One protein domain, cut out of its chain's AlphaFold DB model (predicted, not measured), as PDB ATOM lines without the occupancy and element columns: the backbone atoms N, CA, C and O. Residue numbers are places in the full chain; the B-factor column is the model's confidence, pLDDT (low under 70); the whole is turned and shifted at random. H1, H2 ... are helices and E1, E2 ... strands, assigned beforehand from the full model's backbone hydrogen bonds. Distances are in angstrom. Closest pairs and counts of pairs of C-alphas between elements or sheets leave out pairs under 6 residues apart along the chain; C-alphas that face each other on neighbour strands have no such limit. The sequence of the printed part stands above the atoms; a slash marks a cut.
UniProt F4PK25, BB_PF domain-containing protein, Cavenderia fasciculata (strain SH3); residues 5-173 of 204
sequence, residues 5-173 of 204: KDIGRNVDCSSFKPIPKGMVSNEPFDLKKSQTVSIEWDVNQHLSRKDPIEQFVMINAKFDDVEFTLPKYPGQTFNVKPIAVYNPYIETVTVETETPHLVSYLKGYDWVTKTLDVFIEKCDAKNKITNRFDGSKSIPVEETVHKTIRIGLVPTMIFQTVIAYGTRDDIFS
ATOM      1  N   LYS A   5     221.574 285.980 235.917       39.94
ATOM      2  CA  LYS A   5     221.936 287.402 236.008       39.94
ATOM      3  C   LYS A   5     222.807 287.893 234.847       39.94
ATOM      4  O   LYS A   5     222.855 289.100 234.628       39.94
ATOM      5  N   ASP A   6     223.457 286.996 234.104       39.44
ATOM      6  CA  ASP A   6     224.240 287.365 232.918       39.44
ATOM      7  C   ASP A   6     223.396 287.465 231.635       39.44
ATOM      8  O   ASP A   6     223.849 288.062 230.666       39.44
ATOM      9  N   ILE A   7     222.138 286.996 231.620       41.69
ATOM     10  CA  ILE A   7     221.266 287.105 230.428       41.69
ATOM     11  C   ILE A   7     220.871 288.566 230.145       41.69
ATOM     12  O   ILE A   7     220.568 288.924 229.010       41.69
ATOM     13  N   GLY A   8     220.913 289.427 231.167       37.72
ATOM     14  CA  GLY A   8     220.715 290.872 231.036       37.72
ATOM     15  C   GLY A   8     222.008 291.682 230.887       37.72
ATOM     16  O   GLY A   8     221.935 292.911 230.844       37.72
ATOM     17  N   ARG A   9     223.189 291.045 230.853       36.94
ATOM     18  CA  ARG A   9     224.461 291.760 230.724       36.94
ATOM     19  C   ARG A   9     224.865 291.889 229.265       36.94
ATOM     20  O   ARG A   9     225.202 290.907 228.627       36.94
ATOM     21  N   ASN A  10     224.880 293.150 228.835       37.75
ATOM     22  CA  ASN A  10     225.679 293.722 227.758       37.75
ATOM     23  C   ASN A  10     225.709 292.912 226.461       37.75
ATOM     24  O   ASN A  10     226.504 291.994 226.314       37.75
ATOM     25  N   VAL A  11     224.982 293.403 225.452       40.03
ATOM     26  CA  VAL A  11     225.543 293.373 224.096       40.03
ATOM     27  C   VAL A  11     226.954 293.946 224.229       40.03
ATOM     28  O   VAL A  11     227.093 295.111 224.619       40.03
ATOM     29  N   ASP A  12     227.989 293.129 224.018       40.75
ATOM     30  CA  ASP A  12     229.364 293.609 224.037       40.75
ATOM     31  C   ASP A  12     229.590 294.496 222.808       40.75
ATOM     32  O   ASP A  12     230.089 294.093 221.757       40.75
ATOM     33  N   CYS A  13     229.180 295.754 222.947       42.06
ATOM     34  CA  CYS A  13     229.350 296.767 221.925       42.06
ATOM     35  C   CYS A  13     230.818 297.193 221.765       42.06
ATOM     36  O   CYS A  13     231.092 298.045 220.921       42.06
ATOM     37  N   SER A  14     231.761 296.646 222.552       42.75
ATOM     38  CA  SER A  14     233.188 296.979 222.437       42.75
ATOM     39  C   SER A  14     233.809 296.487 221.126       42.75
ATOM     40  O   SER A  14     234.818 297.035 220.680       42.75
ATOM     41  N   SER A  15     233.171 295.514 220.468       48.56
ATOM     42  CA  SER A  15     233.537 295.043 219.130       48.56
ATOM     43  C   SER A  15     233.240 296.068 218.024       48.56
ATOM     44  O   SER A  15     233.845 296.008 216.949       48.56
ATOM     45  N   PHE A  16     232.358 297.045 218.273       56.09
ATOM     46  CA  PHE A  16     232.012 298.068 217.292       56.09
ATOM     47  C   PHE A  16     232.960 299.256 217.369       56.09
ATOM     48  O   PHE A  16     233.221 299.834 218.427       56.09
ATOM     49  N   LYS A  17     233.460 299.669 216.203       60.25
ATOM     50  CA  LYS A  17     234.309 300.854 216.127       60.25
ATOM     51  C   LYS A  17     233.457 302.099 216.410       60.25
ATOM     52  O   LYS A  17     232.340 302.205 215.904       60.25
ATOM     53  N   PRO A  18     233.962 303.079 217.172       59.56
ATOM     54  CA  PRO A  18     233.300 304.370 217.268       59.56
ATOM     55  C   PRO A  18     233.370 305.098 215.918       59.56
ATOM     56  O   PRO A  18     234.356 304.984 215.183       59.56
ATOM     57  N   ILE A  19     232.342 305.890 215.606       61.75
ATOM     58  CA  ILE A  19     232.358 306.779 214.437       61.75
ATOM     59  C   ILE A  19     233.487 307.816 214.627       61.75
ATOM     60  O   ILE A  19     233.612 308.383 215.720       61.75
ATOM     61  N   PRO A  20     234.321 308.096 213.605       62.59
ATOM     62  CA  PRO A  20     235.388 309.090 213.708       62.59
ATOM     63  C   PRO A  20     234.875 310.472 214.147       62.59
ATOM     64  O   PRO A  20     233.896 310.983 213.604       62.59
ATOM     65  N   LYS A  21     235.583 311.123 215.084       52.19
ATOM     66  CA  LYS A  21     235.186 312.400 215.726       52.19
ATOM     67  C   LYS A  21     235.004 313.603 214.775       52.19
ATOM     68  O   LYS A  21     234.509 314.631 215.216       52.19
ATOM     69  N   GLY A  22     235.377 313.488 213.498       57.38
ATOM     70  CA  GLY A  22     235.174 314.516 212.462       57.38
ATOM     71  C   GLY A  22     234.027 314.234 211.482       57.38
ATOM     72  O   GLY A  22     233.802 315.033 210.583       57.38
ATOM     73  N   MET A  23     233.324 313.105 211.634       56.84
ATOM     74  CA  MET A  23     232.189 312.692 210.790       56.84
ATOM     75  C   MET A  23     230.842 312.768 211.521       56.84
ATOM     76  O   MET A  23     229.821 312.316 211.010       56.84
ATOM     77  N   VAL A  24     230.843 313.287 212.748       53.72
ATOM     78  CA  VAL A  24     229.678 313.276 213.630       53.72
ATOM     79  C   VAL A  24     228.635 314.260 213.103       53.72
ATOM     80  O   VAL A  24     228.941 315.420 212.837       53.72
ATOM     81  N   SER A  25     227.392 313.790 212.982       52.91
ATOM     82  CA  SER A  25     226.209 314.655 212.965       52.91
ATOM     83  C   SER A  25     226.317 315.679 214.101       52.91
ATOM     84  O   SER A  25     226.673 315.316 215.221       52.91
ATOM     85  N   ASN A  26     225.993 316.947 213.845       52.88
ATOM     86  CA  ASN A  26     226.052 318.001 214.869       52.88
ATOM     87  C   ASN A  26     225.125 317.730 216.073       52.88
ATOM     88  O   ASN A  26     225.255 318.391 217.102       52.88
ATOM     89  N   GLU A  27     224.212 316.760 215.963       58.09
ATOM     90  CA  GLU A  27     223.284 316.370 217.020       58.09
ATOM     91  C   GLU A  27     223.430 314.881 217.393       58.09
ATOM     92  O   GLU A  27     223.516 314.032 216.494       58.09
ATOM     93  N   PRO A  28     223.431 314.543 218.703       64.25
ATOM     94  CA  PRO A  28     223.360 313.164 219.184       64.25
ATOM     95  C   PRO A  28     222.119 312.437 218.654       64.25
ATOM     96  O   PRO A  28     221.050 313.032 218.526       64.25
ATOM     97  N   PHE A  29     222.236 311.130 218.404       63.88
ATOM     98  CA  PHE A  29     221.089 310.324 217.991       63.88
ATOM     99  C   PHE A  29     220.052 310.234 219.125       63.88
ATOM    100  O   PHE A  29     220.339 309.717 220.205       63.88
ATOM    101  N   ASP A  30     218.839 310.727 218.877       70.81
ATOM    102  CA  ASP A  30     217.747 310.716 219.850       70.81
ATOM    103  C   ASP A  30     216.904 309.440 219.714       70.81
ATOM    104  O   ASP A  30     215.977 309.365 218.903       70.81
ATOM    105  N   LEU A  31     217.206 308.443 220.554       68.75
ATOM    106  CA  LEU A  31     216.467 307.173 220.625       68.75
ATOM    107  C   LEU A  31     214.957 307.365 220.853       68.75
ATOM    108  O   LEU A  31     214.160 306.522 220.449       68.75
ATOM    109  N   LYS A  32     214.532 308.470 221.484       71.19
ATOM    110  CA  LYS A  32     213.107 308.724 221.759       71.19
ATOM    111  C   LYS A  32     212.335 309.145 220.512       71.19
ATOM    112  O   LYS A  32     211.113 309.026 220.491       71.19
ATOM    113  N   LYS A  33     213.031 309.637 219.484       73.56
ATOM    114  CA  LYS A  33     212.448 310.009 218.186       73.56
ATOM    115  C   LYS A  33     212.518 308.879 217.162       73.56
ATOM    116  O   LYS A  33     212.067 309.060 216.030       73.56
ATOM    117  N   SER A  34     213.081 307.730 217.533       75.94
ATOM    118  CA  SER A  34     213.197 306.588 216.637       75.94
ATOM    119  C   SER A  34     211.835 306.037 216.240       75.94
ATOM    120  O   SER A  34     210.902 305.938 217.040       75.94
ATOM    121  N   GLN A  35     211.735 305.657 214.973       84.00
ATOM    122  CA  GLN A  35     210.506 305.129 214.408       84.00
ATOM    123  C   GLN A  35     210.227 303.732 214.950       84.00
ATOM    124  O   GLN A  35     211.140 302.950 215.215       84.00
ATOM    125  N   THR A  36     208.945 303.436 215.132       86.00
ATOM    126  CA  THR A  36     208.476 302.130 215.586       86.00
ATOM    127  C   THR A  36     207.831 301.408 214.411       86.00
ATOM    128  O   THR A  36     206.877 301.914 213.823       86.00
ATOM    129  N   VAL A  37     208.347 300.232 214.062       86.56
ATOM    130  CA  VAL A  37     207.976 299.480 212.856       86.56
ATOM    131  C   VAL A  37     207.502 298.072 213.200       86.56
ATOM    132  O   VAL A  37     207.843 297.535 214.249       86.56
ATOM    133  N   SER A  38     206.692 297.461 212.333       86.19
ATOM    134  CA  SER A  38     206.123 296.118 212.584       86.19
ATOM    135  C   SER A  38     206.433 295.095 211.486       86.19
ATOM    136  O   SER A  38     206.067 293.930 211.626       86.19
ATOM    137  N   ILE A  39     207.060 295.509 210.378       86.19
ATOM    138  CA  ILE A  39     207.377 294.651 209.225       86.19
ATOM    139  C   ILE A  39     208.772 294.956 208.666       86.19
ATOM    140  O   ILE A  39     209.246 296.087 208.749       86.19
ATOM    141  N   GLU A  40     209.411 293.963 208.037       84.06
ATOM    142  CA  GLU A  40     210.743 294.115 207.415       84.06
ATOM    143  C   GLU A  40     210.808 295.201 206.350       84.06
ATOM    144  O   GLU A  40     211.866 295.785 206.111       84.06
ATOM    145  N   TRP A  41     209.695 295.441 205.661       85.50
ATOM    146  CA  TRP A  41     209.653 296.486 204.659       85.50
ATOM    147  C   TRP A  41     209.962 297.839 205.315       85.50
ATOM    148  O   TRP A  41     210.969 298.457 204.984       85.50
ATOM    149  N   ASP A  42     209.214 298.231 206.340       83.75
ATOM    150  CA  ASP A  42     209.455 299.482 207.062       83.75
ATOM    151  C   ASP A  42     210.889 299.563 207.618       83.75
ATOM    152  O   ASP A  42     211.544 300.590 207.462       83.75
ATOM    153  N   VAL A  43     211.441 298.464 208.154       82.00
ATOM    154  CA  VAL A  43     212.855 298.408 208.583       82.00
ATOM    155  C   VAL A  43     213.793 298.836 207.450       82.00
ATOM    156  O   VAL A  43     214.564 299.779 207.611       82.00
ATOM    157  N   ASN A  44     213.698 298.203 206.276       81.00
ATOM    158  CA  ASN A  44     214.530 298.546 205.112       81.00
ATOM    159  C   ASN A  44     214.301 299.985 204.627       81.00
ATOM    160  O   ASN A  44     215.180 300.618 204.038       81.00
ATOM    161  N   GLN A  45     213.090 300.492 204.828       80.56
ATOM    162  CA  GLN A  45     212.660 301.797 204.363       80.56
ATOM    163  C   GLN A  45     213.257 302.920 205.214       80.56
ATOM    164  O   GLN A  45     213.679 303.933 204.662       80.56
ATOM    165  N   HIS A  46     213.409 302.684 206.515       76.38
ATOM    166  CA  HIS A  46     214.066 303.594 207.449       76.38
ATOM    167  C   HIS A  46     215.595 303.431 207.476       76.38
ATOM    168  O   HIS A  46     216.317 304.426 207.406       76.38
ATOM    169  N   LEU A  47     216.094 302.191 207.506       71.06
ATOM    170  CA  LEU A  47     217.506 301.884 207.756       71.06
ATOM    171  C   LEU A  47     218.397 301.796 206.511       71.06
ATOM    172  O   LEU A  47     219.609 301.652 206.653       71.06
ATOM    173  N   SER A  48     217.851 301.792 205.293       67.88
ATOM    174  CA  SER A  48     218.675 301.559 204.087       67.88
ATOM    175  C   SER A  48     218.380 302.489 202.918       67.88
ATOM    176  O   SER A  48     219.094 302.449 201.920       67.88
ATOM    177  N   ARG A  49     217.307 303.286 202.988       64.00
ATOM    178  CA  ARG A  49     216.803 304.066 201.844       64.00
ATOM    179  C   ARG A  49     216.602 305.558 202.127       64.00
ATOM    180  O   ARG A  49     216.224 306.278 201.208       64.00
ATOM    181  N   LYS A  50     216.847 306.023 203.357       60.00
ATOM    182  CA  LYS A  50     216.810 307.450 203.714       60.00
ATOM    183  C   LYS A  50     218.188 308.093 203.597       60.00
ATOM    184  O   LYS A  50     219.194 307.431 203.826       60.00
ATOM    185  N   ASP A  51     218.199 309.385 203.284       52.28
ATOM    186  CA  ASP A  51     219.369 310.255 203.371       52.28
ATOM    187  C   ASP A  51     219.086 311.379 204.394       52.28
ATOM    188  O   ASP A  51     218.145 312.152 204.178       52.28
ATOM    189  N   PRO A  52     219.814 311.461 205.526       60.81
ATOM    190  CA  PRO A  52     220.748 310.455 206.035       60.81
ATOM    191  C   PRO A  52     220.025 309.165 206.467       60.81
ATOM    192  O   PRO A  52     218.841 309.170 206.814       60.81
ATOM    193  N   ILE A  53     220.756 308.048 206.463       59.12
ATOM    194  CA  ILE A  53     220.254 306.742 206.912       59.12
ATOM    195  C   ILE A  53     219.946 306.796 208.420       59.12
ATOM    196  O   ILE A  53     220.805 307.187 209.213       59.12
ATOM    197  N   GLU A  54     218.747 306.364 208.838       67.25
ATOM    198  CA  GLU A  54     218.461 306.143 210.262       67.25
ATOM    199  C   GLU A  54     219.303 304.962 210.772       67.25
ATOM    200  O   GLU A  54     219.440 303.941 210.100       67.25
ATOM    201  N   GLN A  55     219.878 305.087 211.969       72.75
ATOM    202  CA  GLN A  55     220.750 304.050 212.536       72.75
ATOM    203  C   GLN A  55     220.011 303.073 213.456       72.75
ATOM    204  O   GLN A  55     220.602 302.089 213.897       72.75
ATOM    205  N   PHE A  56     218.737 303.334 213.759       79.06
ATOM    206  CA  PHE A  56     217.964 302.574 214.736       79.06
ATOM    207  C   PHE A  56     216.456 302.733 214.501       79.06
ATOM    208  O   PHE A  56     215.964 303.848 214.326       79.06
ATOM    209  N   VAL A  57     215.724 301.622 214.572       79.19
ATOM    210  CA  VAL A  57     214.256 301.571 214.635       79.19
ATOM    211  C   VAL A  57     213.815 300.611 215.737       79.19
ATOM    212  O   VAL A  57     214.423 299.557 215.933       79.19
ATOM    213  N   MET A  58     212.739 300.947 216.446       83.00
ATOM    214  CA  MET A  58     212.111 300.048 217.416       83.00
ATOM    215  C   MET A  58     211.155 299.086 216.719       83.00
ATOM    216  O   MET A  58     210.479 299.453 215.759       83.00
ATOM    217  N   ILE A  59     211.050 297.866 217.234       82.31
ATOM    218  CA  ILE A  59     210.122 296.861 216.725       82.31
ATOM    219  C   ILE A  59     208.885 296.810 217.617       82.31
ATOM    220  O   ILE A  59     208.960 296.604 218.829       82.31
ATOM    221  N   ASN A  60     207.721 296.958 216.996       85.69
ATOM    222  CA  ASN A  60     206.428 296.786 217.637       85.69
ATOM    223  C   ASN A  60     206.057 295.298 217.712       85.69
ATOM    224  O   ASN A  60     205.226 294.813 216.946       85.69
ATOM    225  N   ALA A  61     206.695 294.580 218.633       82.06
ATOM    226  CA  ALA A  61     206.365 293.196 218.960       82.06
ATOM    227  C   ALA A  61     205.805 293.075 220.386       82.06
ATOM    228  O   ALA A  61     206.143 293.867 221.285       82.06
ATOM    229  N   LYS A  62     204.962 292.063 220.606       78.00
ATOM    230  CA  LYS A  62     204.381 291.741 221.916       78.00
ATOM    231  C   LYS A  62     205.140 290.573 222.551       78.00
ATOM    232  O   LYS A  62     205.700 289.740 221.853       78.00
ATOM    233  N   PHE A  63     205.205 290.546 223.885       67.06
ATOM    234  CA  PHE A  63     205.852 289.445 224.619       67.06
ATOM    235  C   PHE A  63     205.012 288.163 224.573       67.06
ATOM    236  O   PHE A  63     205.561 287.079 224.432       67.06
ATOM    237  N   ASP A  64     203.689 288.315 224.600       64.38
ATOM    238  CA  ASP A  64     202.719 287.216 224.684       64.38
ATOM    239  C   ASP A  64     202.634 286.373 223.400       64.38
ATOM    240  O   ASP A  64     201.895 285.392 223.328       64.38
ATOM    241  N   ASP A  65     203.383 286.744 222.362       59.69
ATOM    242  CA  ASP A  65     203.423 285.964 221.137       59.69
ATOM    243  C   ASP A  65     204.187 284.649 221.373       59.69
ATOM    244  O   ASP A  65     203.933 283.661 220.688       59.69
ATOM    245  N   VAL A  66     205.121 284.587 222.331       64.12
ATOM    246  CA  VAL A  66     206.175 283.564 222.367       64.12
ATOM    247  C   VAL A  66     206.526 283.174 223.818       64.12
ATOM    248  O   VAL A  66     207.462 283.711 224.406       64.12
ATOM    249  N   GLU A  67     205.798 282.202 224.377       69.00
ATOM    250  CA  GLU A  67     206.041 281.636 225.717       69.00
ATOM    251  C   GLU A  67     206.776 280.289 225.655       69.00
ATOM    252  O   GLU A  67     206.361 279.386 224.919       69.00
ATOM    253  N   PHE A  68     207.821 280.108 226.477       72.19
ATOM    254  CA  PHE A  68     208.511 278.818 226.613       72.19
ATOM    255  C   PHE A  68     208.899 278.456 228.037       72.19
ATOM    256  O   PHE A  68     209.327 279.295 228.820       72.19
ATOM    257  N   THR A  69     208.874 277.154 228.315       69.69
ATOM    258  CA  THR A  69     209.428 276.555 229.531       69.69
ATOM    259  C   THR A  69     210.687 275.768 229.196       69.69
ATOM    260  O   THR A  69     210.684 274.959 228.261       69.69
ATOM    261  N   LEU A  70     211.751 275.943 229.973       68.19
ATOM    262  CA  LEU A  70     212.962 275.136 229.837       68.19
ATOM    263  C   LEU A  70     212.913 273.941 230.793       68.19
ATOM    264  O   LEU A  70     212.649 274.141 231.975       68.19
ATOM    265  N   PRO A  71     213.279 272.721 230.355       68.50
ATOM    266  CA  PRO A  71     213.408 271.577 231.262       68.50
ATOM    267  C   PRO A  71     214.375 271.839 232.427       68.50
ATOM    268  O   PRO A  71     214.199 271.304 233.517       68.50
ATOM    269  N   LYS A  72     215.386 272.691 232.199       66.31
ATOM    270  CA  LYS A  72     216.369 273.123 233.202       66.31
ATOM    271  C   LYS A  72     215.787 274.090 234.252       66.31
ATOM    272  O   LYS A  72     216.368 274.212 235.324       66.31
ATOM    273  N   TYR A  73     214.652 274.734 233.963       67.19
ATOM    274  CA  TYR A  73     213.971 275.702 234.831       67.19
ATOM    275  C   TYR A  73     212.474 275.357 234.934       67.19
ATOM    276  O   TYR A  73     211.621 276.034 234.352       67.19
ATOM    277  N   PRO A  74     212.131 274.247 235.615       69.75
ATOM    278  CA  PRO A  74     210.755 273.775 235.693       69.75
ATOM    279  C   PRO A  74     209.862 274.798 236.404       69.75
ATOM    280  O   PRO A  74     210.194 275.285 237.482       69.75
ATOM    281  N   GLY A  75     208.713 275.105 235.800       71.94
ATOM    282  CA  GLY A  75     207.759 276.089 236.323       71.94
ATOM    283  C   GLY A  75     208.075 277.545 235.967       71.94
ATOM    284  O   GLY A  75     207.283 278.420 236.307       71.94
ATOM    285  N   GLN A  76     209.178 277.809 235.261       71.69
ATOM    286  CA  GLN A  76     209.523 279.138 234.765       71.69
ATOM    287  C   GLN A  76     209.124 279.284 233.295       71.69
ATOM    288  O   GLN A  76     209.390 278.395 232.481       71.69
ATOM    289  N   THR A  77     208.484 280.407 232.972       73.69
ATOM    290  CA  THR A  77     208.106 280.761 231.601       73.69
ATOM    291  C   THR A  77     208.910 281.971 231.165       73.69
ATOM    292  O   THR A  77     208.919 282.993 231.845       73.69
ATOM    293  N   PHE A  78     209.564 281.847 230.020       74.31
ATOM    294  CA  PHE A  78     210.337 282.907 229.396       74.31
ATOM    295  C   PHE A  78     209.543 283.486 228.234       74.31
ATOM    296  O   PHE A  78     208.965 282.735 227.443       74.31
ATOM    297  N   ASN A  79     209.566 284.814 228.122       76.38
ATOM    298  CA  ASN A  79     209.021 285.533 226.979       76.38
ATOM    299  C   ASN A  79     210.151 286.200 226.204       76.38
ATOM    300  O   ASN A  79     210.999 286.879 226.793       76.38
ATOM    301  N   VAL A  80     210.144 286.037 224.883       77.50
ATOM    302  CA  VAL A  80     211.146 286.621 223.982       77.50
ATOM    303  C   VAL A  80     210.442 287.380 222.871       77.50
ATOM    304  O   VAL A  80     209.457 286.901 222.317       77.50
ATOM    305  N   LYS A  81     210.952 288.565 222.535       81.38
ATOM    306  CA  LYS A  81     210.473 289.336 221.386       81.38
ATOM    307  C   LYS A  81     211.608 290.112 220.722       81.38
ATOM    308  O   LYS A  81     212.543 290.512 221.422       81.38
ATOM    309  N   PRO A  82     211.531 290.412 219.419       82.25
ATOM    310  CA  PRO A  82     212.431 291.384 218.826       82.25
ATOM    311  C   PRO A  82     212.079 292.784 219.363       82.25
ATOM    312  O   PRO A  82     210.905 293.120 219.535       82.25
ATOM    313  N   ILE A  83     213.086 293.599 219.672       82.25
ATOM    314  CA  ILE A  83     212.899 294.930 220.279       82.25
ATOM    315  C   ILE A  83     213.352 296.070 219.374       82.25
ATOM    316  O   ILE A  83     212.756 297.145 219.412       82.25
ATOM    317  N   ALA A  84     214.375 295.851 218.552       81.44
ATOM    318  CA  ALA A  84     214.921 296.883 217.683       81.44
ATOM    319  C   ALA A  84     215.707 296.285 216.515       81.44
ATOM    320  O   ALA A  84     216.204 295.161 216.599       81.44
ATOM    321  N   VAL A  85     215.863 297.081 215.460       80.81
ATOM    322  CA  VAL A  85     216.885 296.877 214.433       80.81
ATOM    323  C   VAL A  85     217.791 298.096 214.424       80.81
ATOM    324  O   VAL A  85     217.307 299.227 214.426       80.81
ATOM    325  N   TYR A  86     219.098 297.876 214.411       78.94
ATOM    326  CA  TYR A  86     220.080 298.950 214.402       78.94
ATOM    327  C   TYR A  86     221.247 298.634 213.477       78.94
ATOM    328  O   TYR A  86     221.473 297.482 213.108       78.94
ATOM    329  N   ASN A  87     221.954 299.683 213.070       78.00
ATOM    330  CA  ASN A  87     223.038 299.620 212.103       78.00
ATOM    331  C   ASN A  87     224.367 300.006 212.769       78.00
ATOM    332  O   ASN A  87     224.785 301.161 212.643       78.00
ATOM    333  N   PRO A  88     225.037 299.102 213.508       74.62
ATOM    334  CA  PRO A  88     226.383 299.367 213.988       74.62
ATOM    335  C   PRO A  88     227.337 299.712 212.846       74.62
ATOM    336  O   PRO A  88     227.330 299.102 211.772       74.62
ATOM    337  N   TYR A  89     228.185 300.700 213.112       77.06
ATOM    338  CA  TYR A  89     229.262 301.105 212.222       77.06
ATOM    339  C   TYR A  89     230.374 300.049 212.201       77.06
ATOM    340  O   TYR A  89     230.833 299.597 213.251       77.06
ATOM    341  N   ILE A  90     230.830 299.693 210.999       78.19
ATOM    342  CA  ILE A  90     231.975 298.803 210.792       78.19
ATOM    343  C   ILE A  90     233.227 299.632 210.513       78.19
ATOM    344  O   ILE A  90     234.219 299.552 211.240       78.19
ATOM    345  N   GLU A  91     233.207 300.404 209.427       80.75
ATOM    346  CA  GLU A  91     234.347 301.195 208.975       80.75
ATOM    347  C   GLU A  91     233.943 302.264 207.952       80.75
ATOM    348  O   GLU A  91     232.823 302.287 207.440       80.75
ATOM    349  N   THR A  92     234.890 303.150 207.650       83.88
ATOM    350  CA  THR A  92     234.794 304.152 206.593       83.88
ATOM    351  C   THR A  92     235.916 303.891 205.614       83.88
ATOM    352  O   THR A  92     237.069 303.740 206.021       83.88
ATOM    353  N   VAL A  93     235.585 303.886 204.330       84.12
ATOM    354  CA  VAL A  93     236.532 303.618 203.253       84.12
ATOM    355  C   VAL A  93     236.519 304.790 202.288       84.12
ATOM    356  O   VAL A  93     235.462 305.302 201.923       84.12
ATOM    357  N   THR A  94     237.704 305.229 201.881       86.81
ATOM    358  CA  THR A  94     237.885 306.203 200.801       86.81
ATOM    359  C   THR A  94     238.850 305.594 199.801       86.81
ATOM    360  O   THR A  94     239.911 305.111 200.192       86.81
ATOM    361  N   VAL A  95     238.470 305.591 198.528       85.31
ATOM    362  CA  VAL A  95     239.275 305.033 197.440       85.31
ATOM    363  C   VAL A  95     239.422 306.062 196.331       85.31
ATOM    364  O   VAL A  95     238.507 306.832 196.053       85.31
ATOM    365  N   GLU A  96     240.580 306.059 195.678       89.75
ATOM    366  CA  GLU A  96     240.855 306.931 194.528       89.75
ATOM    367  C   GLU A  96     240.296 306.361 193.219       89.75
ATOM    368  O   GLU A  96     240.203 307.061 192.216       89.75
ATOM    369  N   THR A  97     239.933 305.078 193.212       89.75
ATOM    370  CA  THR A  97     239.345 304.380 192.067       89.75
ATOM    371  C   THR A  97     238.298 303.386 192.554       89.75
ATOM    372  O   THR A  97     238.427 302.829 193.647       89.75
ATOM    373  N   GLU A  98     237.254 303.160 191.750       91.38
ATOM    374  CA  GLU A  98     236.232 302.166 192.084       91.38
ATOM    375  C   GLU A  98     236.882 300.784 192.200       91.38
ATOM    376  O   GLU A  98     237.416 300.248 191.226       91.38
ATOM    377  N   THR A  99     236.855 300.215 193.403       90.62
ATOM    378  CA  THR A  99     237.584 298.983 193.711       90.62
ATOM    379  C   THR A  99     236.753 298.043 194.583       90.62
ATOM    380  O   THR A  99     235.915 298.486 195.378       90.62
ATOM    381  N   PRO A 100     236.937 296.718 194.428       92.31
ATOM    382  CA  PRO A 100     236.415 295.752 195.381       92.31
ATOM    383  C   PRO A 100     237.072 295.952 196.750       92.31
ATOM    384  O   PRO A 100     238.296 295.943 196.858       92.31
ATOM    385  N   HIS A 101     236.257 296.079 197.791       88.81
ATOM    386  CA  HIS A 101     236.687 296.208 199.181       88.81
ATOM    387  C   HIS A 101     236.152 295.032 199.997       88.81
ATOM    388  O   HIS A 101     234.958 294.725 199.940       88.81
ATOM    389  N   LEU A 102     237.034 294.348 200.727       91.38
ATOM    390  CA  LEU A 102     236.670 293.213 201.572       91.38
ATOM    391  C   LEU A 102     236.278 293.715 202.962       91.38
ATOM    392  O   LEU A 102     237.117 294.231 203.691       91.38
ATOM    393  N   VAL A 103     235.020 293.507 203.336       87.62
ATOM    394  CA  VAL A 103     234.483 293.892 204.644       87.62
ATOM    395  C   VAL A 103     234.375 292.665 205.530       87.62
ATOM    396  O   VAL A 103     233.791 291.658 205.122       87.62
ATOM    397  N   SER A 104     234.888 292.770 206.751       85.94
ATOM    398  CA  SER A 104     234.683 291.783 207.816       85.94
ATOM    399  C   SER A 104     233.512 292.206 208.698       85.94
ATOM    400  O   SER A 104     233.433 293.366 209.097       85.94
ATOM    401  N   TYR A 105     232.611 291.279 209.004       81.62
ATOM    402  CA  TYR A 105     231.450 291.514 209.865       81.62
ATOM    403  C   TYR A 105     231.115 290.257 210.671       81.62
ATOM    404  O   TYR A 105     231.618 289.173 210.371       81.62
ATOM    405  N   LEU A 106     230.286 290.402 211.702       81.94
ATOM    406  CA  LEU A 106     229.912 289.299 212.587       81.94
ATOM    407  C   LEU A 106     228.612 288.655 212.106       81.94
ATOM    408  O   LEU A 106     227.683 289.345 211.694       81.94
ATOM    409  N   LYS A 107     228.521 287.330 212.142       80.31
ATOM    410  CA  LYS A 107     227.299 286.593 211.809       80.31
ATOM    411  C   LYS A 107     227.036 285.555 212.884       80.31
ATOM    412  O   LYS A 107     227.921 284.781 213.209       80.31
ATOM    413  N   GLY A 108     225.805 285.500 213.374       74.50
ATOM    414  CA  GLY A 108     225.387 284.560 214.411       74.50
ATOM    415  C   GLY A 108     224.824 285.295 215.619       74.50
ATOM    416  O   GLY A 108     224.412 286.449 215.495       74.50
ATOM    417  N   TYR A 109     224.786 284.612 216.756       72.50
ATOM    418  CA  TYR A 109     224.398 285.190 218.040       72.50
ATOM    419  C   TYR A 109     225.593 285.227 219.000       72.50
ATOM    420  O   TYR A 109     226.439 284.329 218.985       72.50
ATOM    421  N   ASP A 110     225.630 286.248 219.852       65.44
ATOM    422  CA  ASP A 110     226.651 286.413 220.888       65.44
ATOM    423  C   ASP A 110     226.616 285.247 221.901       65.44
ATOM    424  O   ASP A 110     225.558 284.839 222.400       65.44
ATOM    425  N   TRP A 111     227.796 284.707 222.217       43.28
ATOM    426  CA  TRP A 111     228.035 283.465 222.958       43.28
ATOM    427  C   TRP A 111     227.407 283.417 224.360       43.28
ATOM    428  O   TRP A 111     227.221 282.325 224.903       43.28
ATOM    429  N   VAL A 112     227.019 284.569 224.925       49.47
ATOM    430  CA  VAL A 112     226.414 284.690 226.264       49.47
ATOM    431  C   VAL A 112     225.088 283.911 226.338       49.47
ATOM    432  O   VAL A 112     224.581 283.606 227.415       49.47
ATOM    433  N   THR A 113     224.517 283.526 225.191       53.75
ATOM    434  CA  THR A 113     223.116 283.121 225.093       53.75
ATOM    435  C   THR A 113     222.854 281.874 224.251       53.75
ATOM    436  O   THR A 113     221.859 281.788 223.541       53.75
ATOM    437  N   LYS A 114     223.665 280.820 224.398       53.59
ATOM    438  CA  LYS A 114     223.424 279.520 223.724       53.59
ATOM    439  C   LYS A 114     222.037 278.901 223.984       53.59
ATOM    440  O   LYS A 114     221.613 278.024 223.252       53.59
ATOM    441  N   THR A 115     221.330 279.346 225.023       57.31
ATOM    442  CA  THR A 115     219.957 278.904 225.337       57.31
ATOM    443  C   THR A 115     218.884 279.704 224.573       57.31
ATOM    444  O   THR A 115     217.719 279.321 224.589       57.31
ATOM    445  N   LEU A 116     219.247 280.821 223.925       62.97
ATOM    446  CA  LEU A 116     218.312 281.707 223.230       62.97
ATOM    447  C   LEU A 116     218.094 281.351 221.753       62.97
ATOM    448  O   LEU A 116     217.138 281.861 221.182       62.97
ATOM    449  N   ASP A 117     218.899 280.485 221.133       66.62
ATOM    450  CA  ASP A 117     218.764 280.131 219.708       66.62
ATOM    451  C   ASP A 117     217.365 279.574 219.381       66.62
ATOM    452  O   ASP A 117     216.642 280.129 218.552       66.62
ATOM    453  N   VAL A 118     216.916 278.573 220.142       70.44
ATOM    454  CA  VAL A 118     215.579 277.973 220.048       70.44
ATOM    455  C   VAL A 118     214.484 279.001 220.337       70.44
ATOM    456  O   VAL A 118     213.381 278.915 219.794       70.44
ATOM    457  N   PHE A 119     214.748 279.981 221.202       75.31
ATOM    458  CA  PHE A 119     213.765 281.017 221.508       75.31
ATOM    459  C   PHE A 119     213.642 282.043 220.396       75.31
ATOM    460  O   PHE A 119     212.523 282.416 220.059       75.31
ATOM    461  N   ILE A 120     214.764 282.464 219.815       77.56
ATOM    462  CA  ILE A 120     214.800 283.402 218.699       77.56
ATOM    463  C   ILE A 120     214.129 282.770 217.479       77.56
ATOM    464  O   ILE A 120     213.297 283.415 216.858       77.56
ATOM    465  N   GLU A 121     214.382 281.496 217.172       78.12
ATOM    466  CA  GLU A 121     213.715 280.811 216.055       78.12
ATOM    467  C   GLU A 121     212.192 280.802 216.192       78.12
ATOM    468  O   GLU A 121     211.453 281.140 215.265       78.12
ATOM    469  N   LYS A 122     211.695 280.428 217.373       77.62
ATOM    470  CA  LYS A 122     210.251 280.365 217.615       77.62
ATOM    471  C   LYS A 122     209.637 281.759 217.731       77.62
ATOM    472  O   LYS A 122     208.453 281.929 217.441       77.62
ATOM    473  N   CYS A 123     210.439 282.737 218.142       80.62
ATOM    474  CA  CYS A 123     210.093 284.142 218.105       80.62
ATOM    475  C   CYS A 123     209.921 284.626 216.664       80.62
ATOM    476  O   CYS A 123     208.872 285.166 216.313       80.62
ATOM    477  N   ASP A 124     210.885 284.344 215.800       82.19
ATOM    478  CA  ASP A 124     210.875 284.730 214.391       82.19
ATOM    479  C   ASP A 124     209.750 284.058 213.610       82.19
ATOM    480  O   ASP A 124     209.110 284.705 212.788       82.19
ATOM    481  N   ALA A 125     209.403 282.810 213.936       81.88
ATOM    482  CA  ALA A 125     208.264 282.113 213.332       81.88
ATOM    483  C   ALA A 125     206.913 282.834 213.531       81.88
ATOM    484  O   ALA A 125     205.958 282.570 212.799       81.88
ATOM    485  N   LYS A 126     206.812 283.722 214.526       82.81
ATOM    486  CA  LYS A 126     205.598 284.492 214.833       82.81
ATOM    487  C   LYS A 126     205.725 285.981 214.518       82.81
ATOM    488  O   LYS A 126     204.720 286.690 214.530       82.81
ATOM    489  N   ASN A 127     206.931 286.454 214.213       81.25
ATOM    490  CA  ASN A 127     207.213 287.854 213.934       81.25
ATOM    491  C   ASN A 127     207.422 288.098 212.437       81.25
ATOM    492  O   ASN A 127     207.832 287.231 211.677       81.25
ATOM    493  N   LYS A 128     207.128 289.325 211.996       84.62
ATOM    494  CA  LYS A 128     207.312 289.742 210.595       84.62
ATOM    495  C   LYS A 128     208.673 290.379 210.325       84.62
ATOM    496  O   LYS A 128     208.893 290.831 209.206       84.62
ATOM    497  N   ILE A 129     209.521 290.477 211.348       83.25
ATOM    498  CA  ILE A 129     210.911 290.938 211.302       83.25
ATOM    499  C   ILE A 129     211.736 289.806 211.889       83.25
ATOM    500  O   ILE A 129     211.536 289.469 213.053       83.25
ATOM    501  N   THR A 130     212.591 289.201 211.065       81.00
ATOM    502  CA  THR A 130     213.303 287.962 211.402       81.00
ATOM    503  C   THR A 130     214.784 288.067 211.058       81.00
ATOM    504  O   THR A 130     215.195 288.887 210.235       81.00
ATOM    505  N   ASN A 131     215.595 287.210 211.665       70.44
ATOM    506  CA  ASN A 131     217.037 287.123 211.452       70.44
ATOM    507  C   ASN A 131     217.438 286.541 210.078       70.44
ATOM    508  O   ASN A 131     218.610 286.618 209.706       70.44
ATOM    509  N   ARG A 132     216.477 285.989 209.316       69.75
ATOM    510  CA  ARG A 132     216.652 285.386 207.980       69.75
ATOM    511  C   ARG A 132     217.763 284.332 207.882       69.75
ATOM    512  O   ARG A 132     218.237 284.048 206.778       69.75
ATOM    513  N   PHE A 133     218.183 283.732 208.997       66.00
ATOM    514  CA  PHE A 133     218.945 282.493 208.925       66.00
ATOM    515  C   PHE A 133     218.039 281.439 208.281       66.00
ATOM    516  O   PHE A 133     216.853 281.344 208.592       66.00
ATOM    517  N   ASP A 134     218.577 280.726 207.294       56.69
ATOM    518  CA  ASP A 134     217.821 279.773 206.484       56.69
ATOM    519  C   ASP A 134     217.140 278.764 207.425       56.69
ATOM    520  O   ASP A 134     217.835 278.107 208.203       56.69
ATOM    521  N   GLY A 135     215.802 278.684 207.391       46.75
ATOM    522  CA  GLY A 135     214.930 278.096 208.431       46.75
ATOM    523  C   GLY A 135     215.065 276.584 208.671       46.75
ATOM    524  O   GLY A 135     214.145 275.943 209.170       46.75
ATOM    525  N   SER A 136     216.193 276.001 208.275       47.56
ATOM    526  CA  SER A 136     216.588 274.607 208.452       47.56
ATOM    527  C   SER A 136     217.833 274.427 209.333       47.56
ATOM    528  O   SER A 136     218.201 273.286 209.618       47.56
ATOM    529  N   LYS A 137     218.503 275.511 209.752       56.56
ATOM    530  CA  LYS A 137     219.726 275.449 210.563       56.56
ATOM    531  C   LYS A 137     219.633 276.382 211.763       56.56
ATOM    532  O   LYS A 137     219.262 277.540 211.605       56.56
ATOM    533  N   SER A 138     220.049 275.867 212.919       65.38
ATOM    534  CA  SER A 138     220.264 276.649 214.136       65.38
ATOM    535  C   SER A 138     221.069 277.909 213.835       65.38
ATOM    536  O   SER A 138     222.057 277.830 213.092       65.38
ATOM    537  N   ILE A 139     220.685 279.041 214.430       70.50
ATOM    538  CA  ILE A 139     221.486 280.272 214.370       70.50
ATOM    539  C   ILE A 139     222.914 279.905 214.817       70.50
ATOM    540  O   ILE A 139     223.071 279.301 215.878       70.50
ATOM    541  N   PRO A 140     223.960 280.168 214.014       71.69
ATOM    542  CA  PRO A 140     225.317 279.806 214.394       71.69
ATOM    543  C   PRO A 140     225.776 280.660 215.579       71.69
ATOM    544  O   PRO A 140     225.350 281.806 215.730       71.69
ATOM    545  N   VAL A 141     226.676 280.103 216.393       75.12
ATOM    546  CA  VAL A 141     227.477 280.915 217.323       75.12
ATOM    547  C   VAL A 141     228.199 281.981 216.504       75.12
ATOM    548  O   VAL A 141     228.622 281.689 215.384       75.12
ATOM    549  N   GLU A 142     228.303 283.192 217.047       79.25
ATOM    550  CA  GLU A 142     228.958 284.313 216.384       79.25
ATOM    551  C   GLU A 142     230.300 283.921 215.744       79.25
ATOM    552  O   GLU A 142     231.208 283.397 216.392       79.25
ATOM    553  N   GLU A 143     230.414 284.188 214.445       80.00
ATOM    554  CA  GLU A 143     231.614 283.994 213.648       80.00
ATOM    555  C   GLU A 143     231.924 285.252 212.829       80.00
ATOM    556  O   GLU A 143     231.033 285.984 212.388       80.00
ATOM    557  N   THR A 144     233.213 285.498 212.590       84.06
ATOM    558  CA  THR A 144     233.636 286.527 211.638       84.06
ATOM    559  C   THR A 144     233.487 285.995 210.220       84.06
ATOM    560  O   THR A 144     234.042 284.957 209.864       84.06
ATOM    561  N   VAL A 145     232.777 286.748 209.390       84.69
ATOM    562  CA  VAL A 145     232.566 286.461 207.973       84.69
ATOM    563  C   VAL A 145     233.018 287.638 207.122       84.69
ATOM    564  O   VAL A 145     233.162 288.765 207.599       84.69
ATOM    565  N   HIS A 146     233.224 287.378 205.834       86.81
ATOM    566  CA  HIS A 146     233.705 288.385 204.898       86.81
ATOM    567  C   HIS A 146     232.755 288.562 203.720       86.81
ATOM    568  O   HIS A 146     232.167 287.603 203.215       86.81
ATOM    569  N   LYS A 147     232.618 289.804 203.257       84.88
ATOM    570  CA  LYS A 147     231.868 290.146 202.050       84.88
ATOM    571  C   LYS A 147     232.616 291.198 201.254       84.88
ATOM    572  O   LYS A 147     232.968 292.250 201.776       84.88
ATOM    573  N   THR A 148     232.803 290.928 199.970       88.75
ATOM    574  CA  THR A 148     233.336 291.920 199.041       88.75
ATOM    575  C   THR A 148     232.211 292.830 198.567       88.75
ATOM    576  O   THR A 148     231.198 292.354 198.049       88.75
ATOM    577  N   ILE A 149     232.392 294.137 198.728       86.06
ATOM    578  CA  ILE A 149     231.497 295.173 198.201       86.06
ATOM    579  C   ILE A 149     232.270 296.095 197.260       86.06
ATOM    580  O   ILE A 149     233.495 296.142 197.297       86.06
ATOM    581  N   ARG A 150     231.567 296.810 196.381       84.94
ATOM    582  CA  ARG A 150     232.184 297.835 195.529       84.94
ATOM    583  C   ARG A 150     232.093 299.187 196.218       84.94
ATOM    584  O   ARG A 150     231.006 299.562 196.652       84.94
ATOM    585  N   ILE A 151     233.213 299.897 196.290       84.31
ATOM    586  CA  ILE A 151     233.294 301.252 196.846       84.31
ATOM    587  C   ILE A 151     233.610 302.218 195.706       84.31
ATOM    588  O   ILE A 151     234.521 301.965 194.920       84.31
ATOM    589  N   GLY A 152     232.830 303.294 195.593       82.44
ATOM    590  CA  GLY A 152     233.046 304.359 194.610       82.44
ATOM    591  C   GLY A 152     234.031 305.422 195.103       82.44
ATOM    592  O   GLY A 152     234.513 305.362 196.226       82.44
ATOM    593  N   LEU A 153     234.282 306.448 194.287       84.31
ATOM    594  CA  LEU A 153     235.243 307.532 194.581       84.31
ATOM    595  C   LEU A 153     234.835 308.487 195.725       84.31
ATOM    596  O   LEU A 153     235.456 309.531 195.913       84.31
ATOM    597  N   VAL A 154     233.778 308.175 196.474       78.94
ATOM    598  CA  VAL A 154     233.287 308.992 197.590       78.94
ATOM    599  C   VAL A 154     233.520 308.266 198.915       78.94
ATOM    600  O   VAL A 154     233.390 307.036 198.956       78.94
ATOM    601  N   PRO A 155     233.829 308.990 200.010       78.56
ATOM    602  CA  PRO A 155     233.895 308.393 201.336       78.56
ATOM    603  C   PRO A 155     232.617 307.605 201.629       78.56
ATOM    604  O   PRO A 155     231.515 308.150 201.593       78.56
ATOM    605  N   THR A 156     232.771 306.310 201.880       80.06
ATOM    606  CA  THR A 156     231.659 305.383 202.086       80.06
ATOM    607  C   THR A 156     231.721 304.839 203.505       80.06
ATOM    608  O   THR A 156     232.729 304.258 203.908       80.06
ATOM    609  N   MET A 157     230.639 305.023 204.260       81.00
ATOM    610  CA  MET A 157     230.464 304.417 205.578       81.00
ATOM    611  C   MET A 157     229.764 303.072 205.433       81.00
ATOM    612  O   MET A 157     228.766 302.951 204.721       81.00
ATOM    613  N   ILE A 158     230.290 302.063 206.116       79.56
ATOM    614  CA  ILE A 158     229.801 300.692 206.043       79.56
ATOM    615  C   ILE A 158     229.200 300.330 207.393       79.56
ATOM    616  O   ILE A 158     229.831 300.499 208.439       79.56
ATOM    617  N   PHE A 159     227.980 299.806 207.349       80.31
ATOM    618  CA  PHE A 159     227.223 299.388 208.518       80.31
ATOM    619  C   PHE A 159     226.779 297.937 208.363       80.31
ATOM    620  O   PHE A 159     226.569 297.451 207.248       80.31
ATOM    621  N   GLN A 160     226.606 297.261 209.490       81.31
ATOM    622  CA  GLN A 160     225.958 295.959 209.562       81.31
ATOM    623  C   GLN A 160     224.567 296.142 210.148       81.31
ATOM    624  O   GLN A 160     224.431 296.875 211.108       81.31
ATOM    625  N   THR A 161     223.549 295.457 209.633       81.31
ATOM    626  CA  THR A 161     222.221 295.443 210.264       81.31
ATOM    627  C   THR A 161     222.158 294.357 211.334       81.31
ATOM    628  O   THR A 161     222.486 293.202 211.063       81.31
ATOM    629  N   VAL A 162     221.718 294.723 212.537       80.69
ATOM    630  CA  VAL A 162     221.580 293.835 213.699       80.69
ATOM    631  C   VAL A 162     220.166 293.926 214.259       80.69
ATOM    632  O   VAL A 162     219.602 295.015 214.364       80.69
ATOM    633  N   ILE A 163     219.595 292.779 214.633       80.38
ATOM    634  CA  ILE A 163     218.310 292.690 215.335       80.38
ATOM    635  C   ILE A 163     218.592 292.411 216.809       80.38
ATOM    636  O   ILE A 163     219.254 291.429 217.137       80.38
ATOM    637  N   ALA A 164     218.070 293.260 217.687       78.81
ATOM    638  CA  ALA A 164     218.102 293.039 219.125       78.81
ATOM    639  C   ALA A 164     216.825 292.321 219.577       78.81
ATOM    640  O   ALA A 164     215.720 292.695 219.171       78.81
ATOM    641  N   TYR A 165     216.977 291.345 220.472       76.19
ATOM    642  CA  TYR A 165     215.872 290.642 221.126       76.19
ATOM    643  C   TYR A 165     215.849 290.991 222.610       76.19
ATOM    644  O   TYR A 165     216.884 291.035 223.268       76.19
ATOM    645  N   GLY A 166     214.655 291.252 223.129       71.12
ATOM    646  CA  GLY A 166     214.414 291.446 224.548       71.12
ATOM    647  C   GLY A 166     213.842 290.176 225.150       71.12
ATOM    648  O   GLY A 166     212.908 289.586 224.599       71.12
ATOM    649  N   THR A 167     214.370 289.785 226.301       65.56
ATOM    650  CA  THR A 167     213.786 288.752 227.149       65.56
ATOM    651  C   THR A 167     213.101 289.421 228.335       65.56
ATOM    652  O   THR A 167     213.579 290.423 228.869       65.56
ATOM    653  N   ARG A 168     211.937 288.903 228.727       52.81
ATOM    654  CA  ARG A 168     211.298 289.258 229.993       52.81
ATOM    655  C   ARG A 168     211.122 287.984 230.791       52.81
ATOM    656  O   ARG A 168     210.430 287.063 230.358       52.81
ATOM    657  N   ASP A 169     211.750 287.969 231.949       48.00
ATOM    658  CA  ASP A 169     211.668 286.917 232.942       48.00
ATOM    659  C   ASP A 169     211.288 287.613 234.242       48.00
ATOM    660  O   ASP A 169     212.046 288.480 234.650       48.00
ATOM    661  N   ASP A 170     210.095 287.356 234.793       36.28
ATOM    662  CA  ASP A 170     209.763 287.718 236.184       36.28
ATOM    663  C   ASP A 170     208.353 287.250 236.581       36.28
ATOM    664  O   ASP A 170     207.394 287.980 236.329       36.28
ATOM    665  N   ILE A 171     208.229 286.095 237.263       36.00
ATOM    666  CA  ILE A 171     207.149 285.796 238.237       36.00
ATOM    667  C   ILE A 171     207.643 284.759 239.271       36.00
ATOM    668  O   ILE A 171     208.065 283.663 238.913       36.00
ATOM    669  N   PHE A 172     207.489 285.056 240.564       32.47
ATOM    670  CA  PHE A 172     207.496 284.064 241.648       32.47
ATOM    671  C   PHE A 172     206.209 284.189 242.472       32.47
ATOM    672  O   PHE A 172     205.601 285.257 242.539       32.47
ATOM    673  N   SER A 173     205.783 283.093 243.107       30.75
ATOM    674  CA  SER A 173     204.650 283.096 244.039       30.75
ATOM    675  C   SER A 173     205.140 282.874 245.465       30.75
ATOM    676  O   SER A 173     206.039 282.071 245.711       30.75
TER     677      SER A 173
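This is residues 5 to 173 of the 204 residues of the protein "BB_PF domain-containing protein" of Cavenderia fasciculata (strain SH3) (UniProt F4PK25). With little regular structure, this is a long two-stranded ribbon, E3 running on into E4 and E7 into E8, with E1, E2, H1 and H2 round E3 and the pair E5 and E6 folded back beside E4. Of 169 printed residues, 67 are in two named helices and eight named strands: mixed class, antiparallel pairs. Only just compact, close to loose, it spans 64 by 33 by 29 A; the radius of gyration of the C-alphas is 18.1 A.

Along the chain stand H1 40-47, E1 56-59, E2 67-69, E3 77-86, 27.7 A from (208.106, 280.761, 231.601), E4 89-93, E5 99-107, H2 117-124, E6 143-151, E7 156-159 and E8 162-168, ending at (211.298, 289.258, 229.993).

E1 and E2 lie on one side of E3, E8 on the other. N 81 and O 166 are within hydrogen-bond range, 3.0 A. H1 is on this sheet over E1, C-alphas 43 and 57 closest, 7.0 A; H2 over E3, C-alphas 123 and 81, 6.2 A. In both, every O i to N i+4 pair is within range.

The printed part has no cut; link H2 to E6 is long; 66 residues have pLDDT under 70.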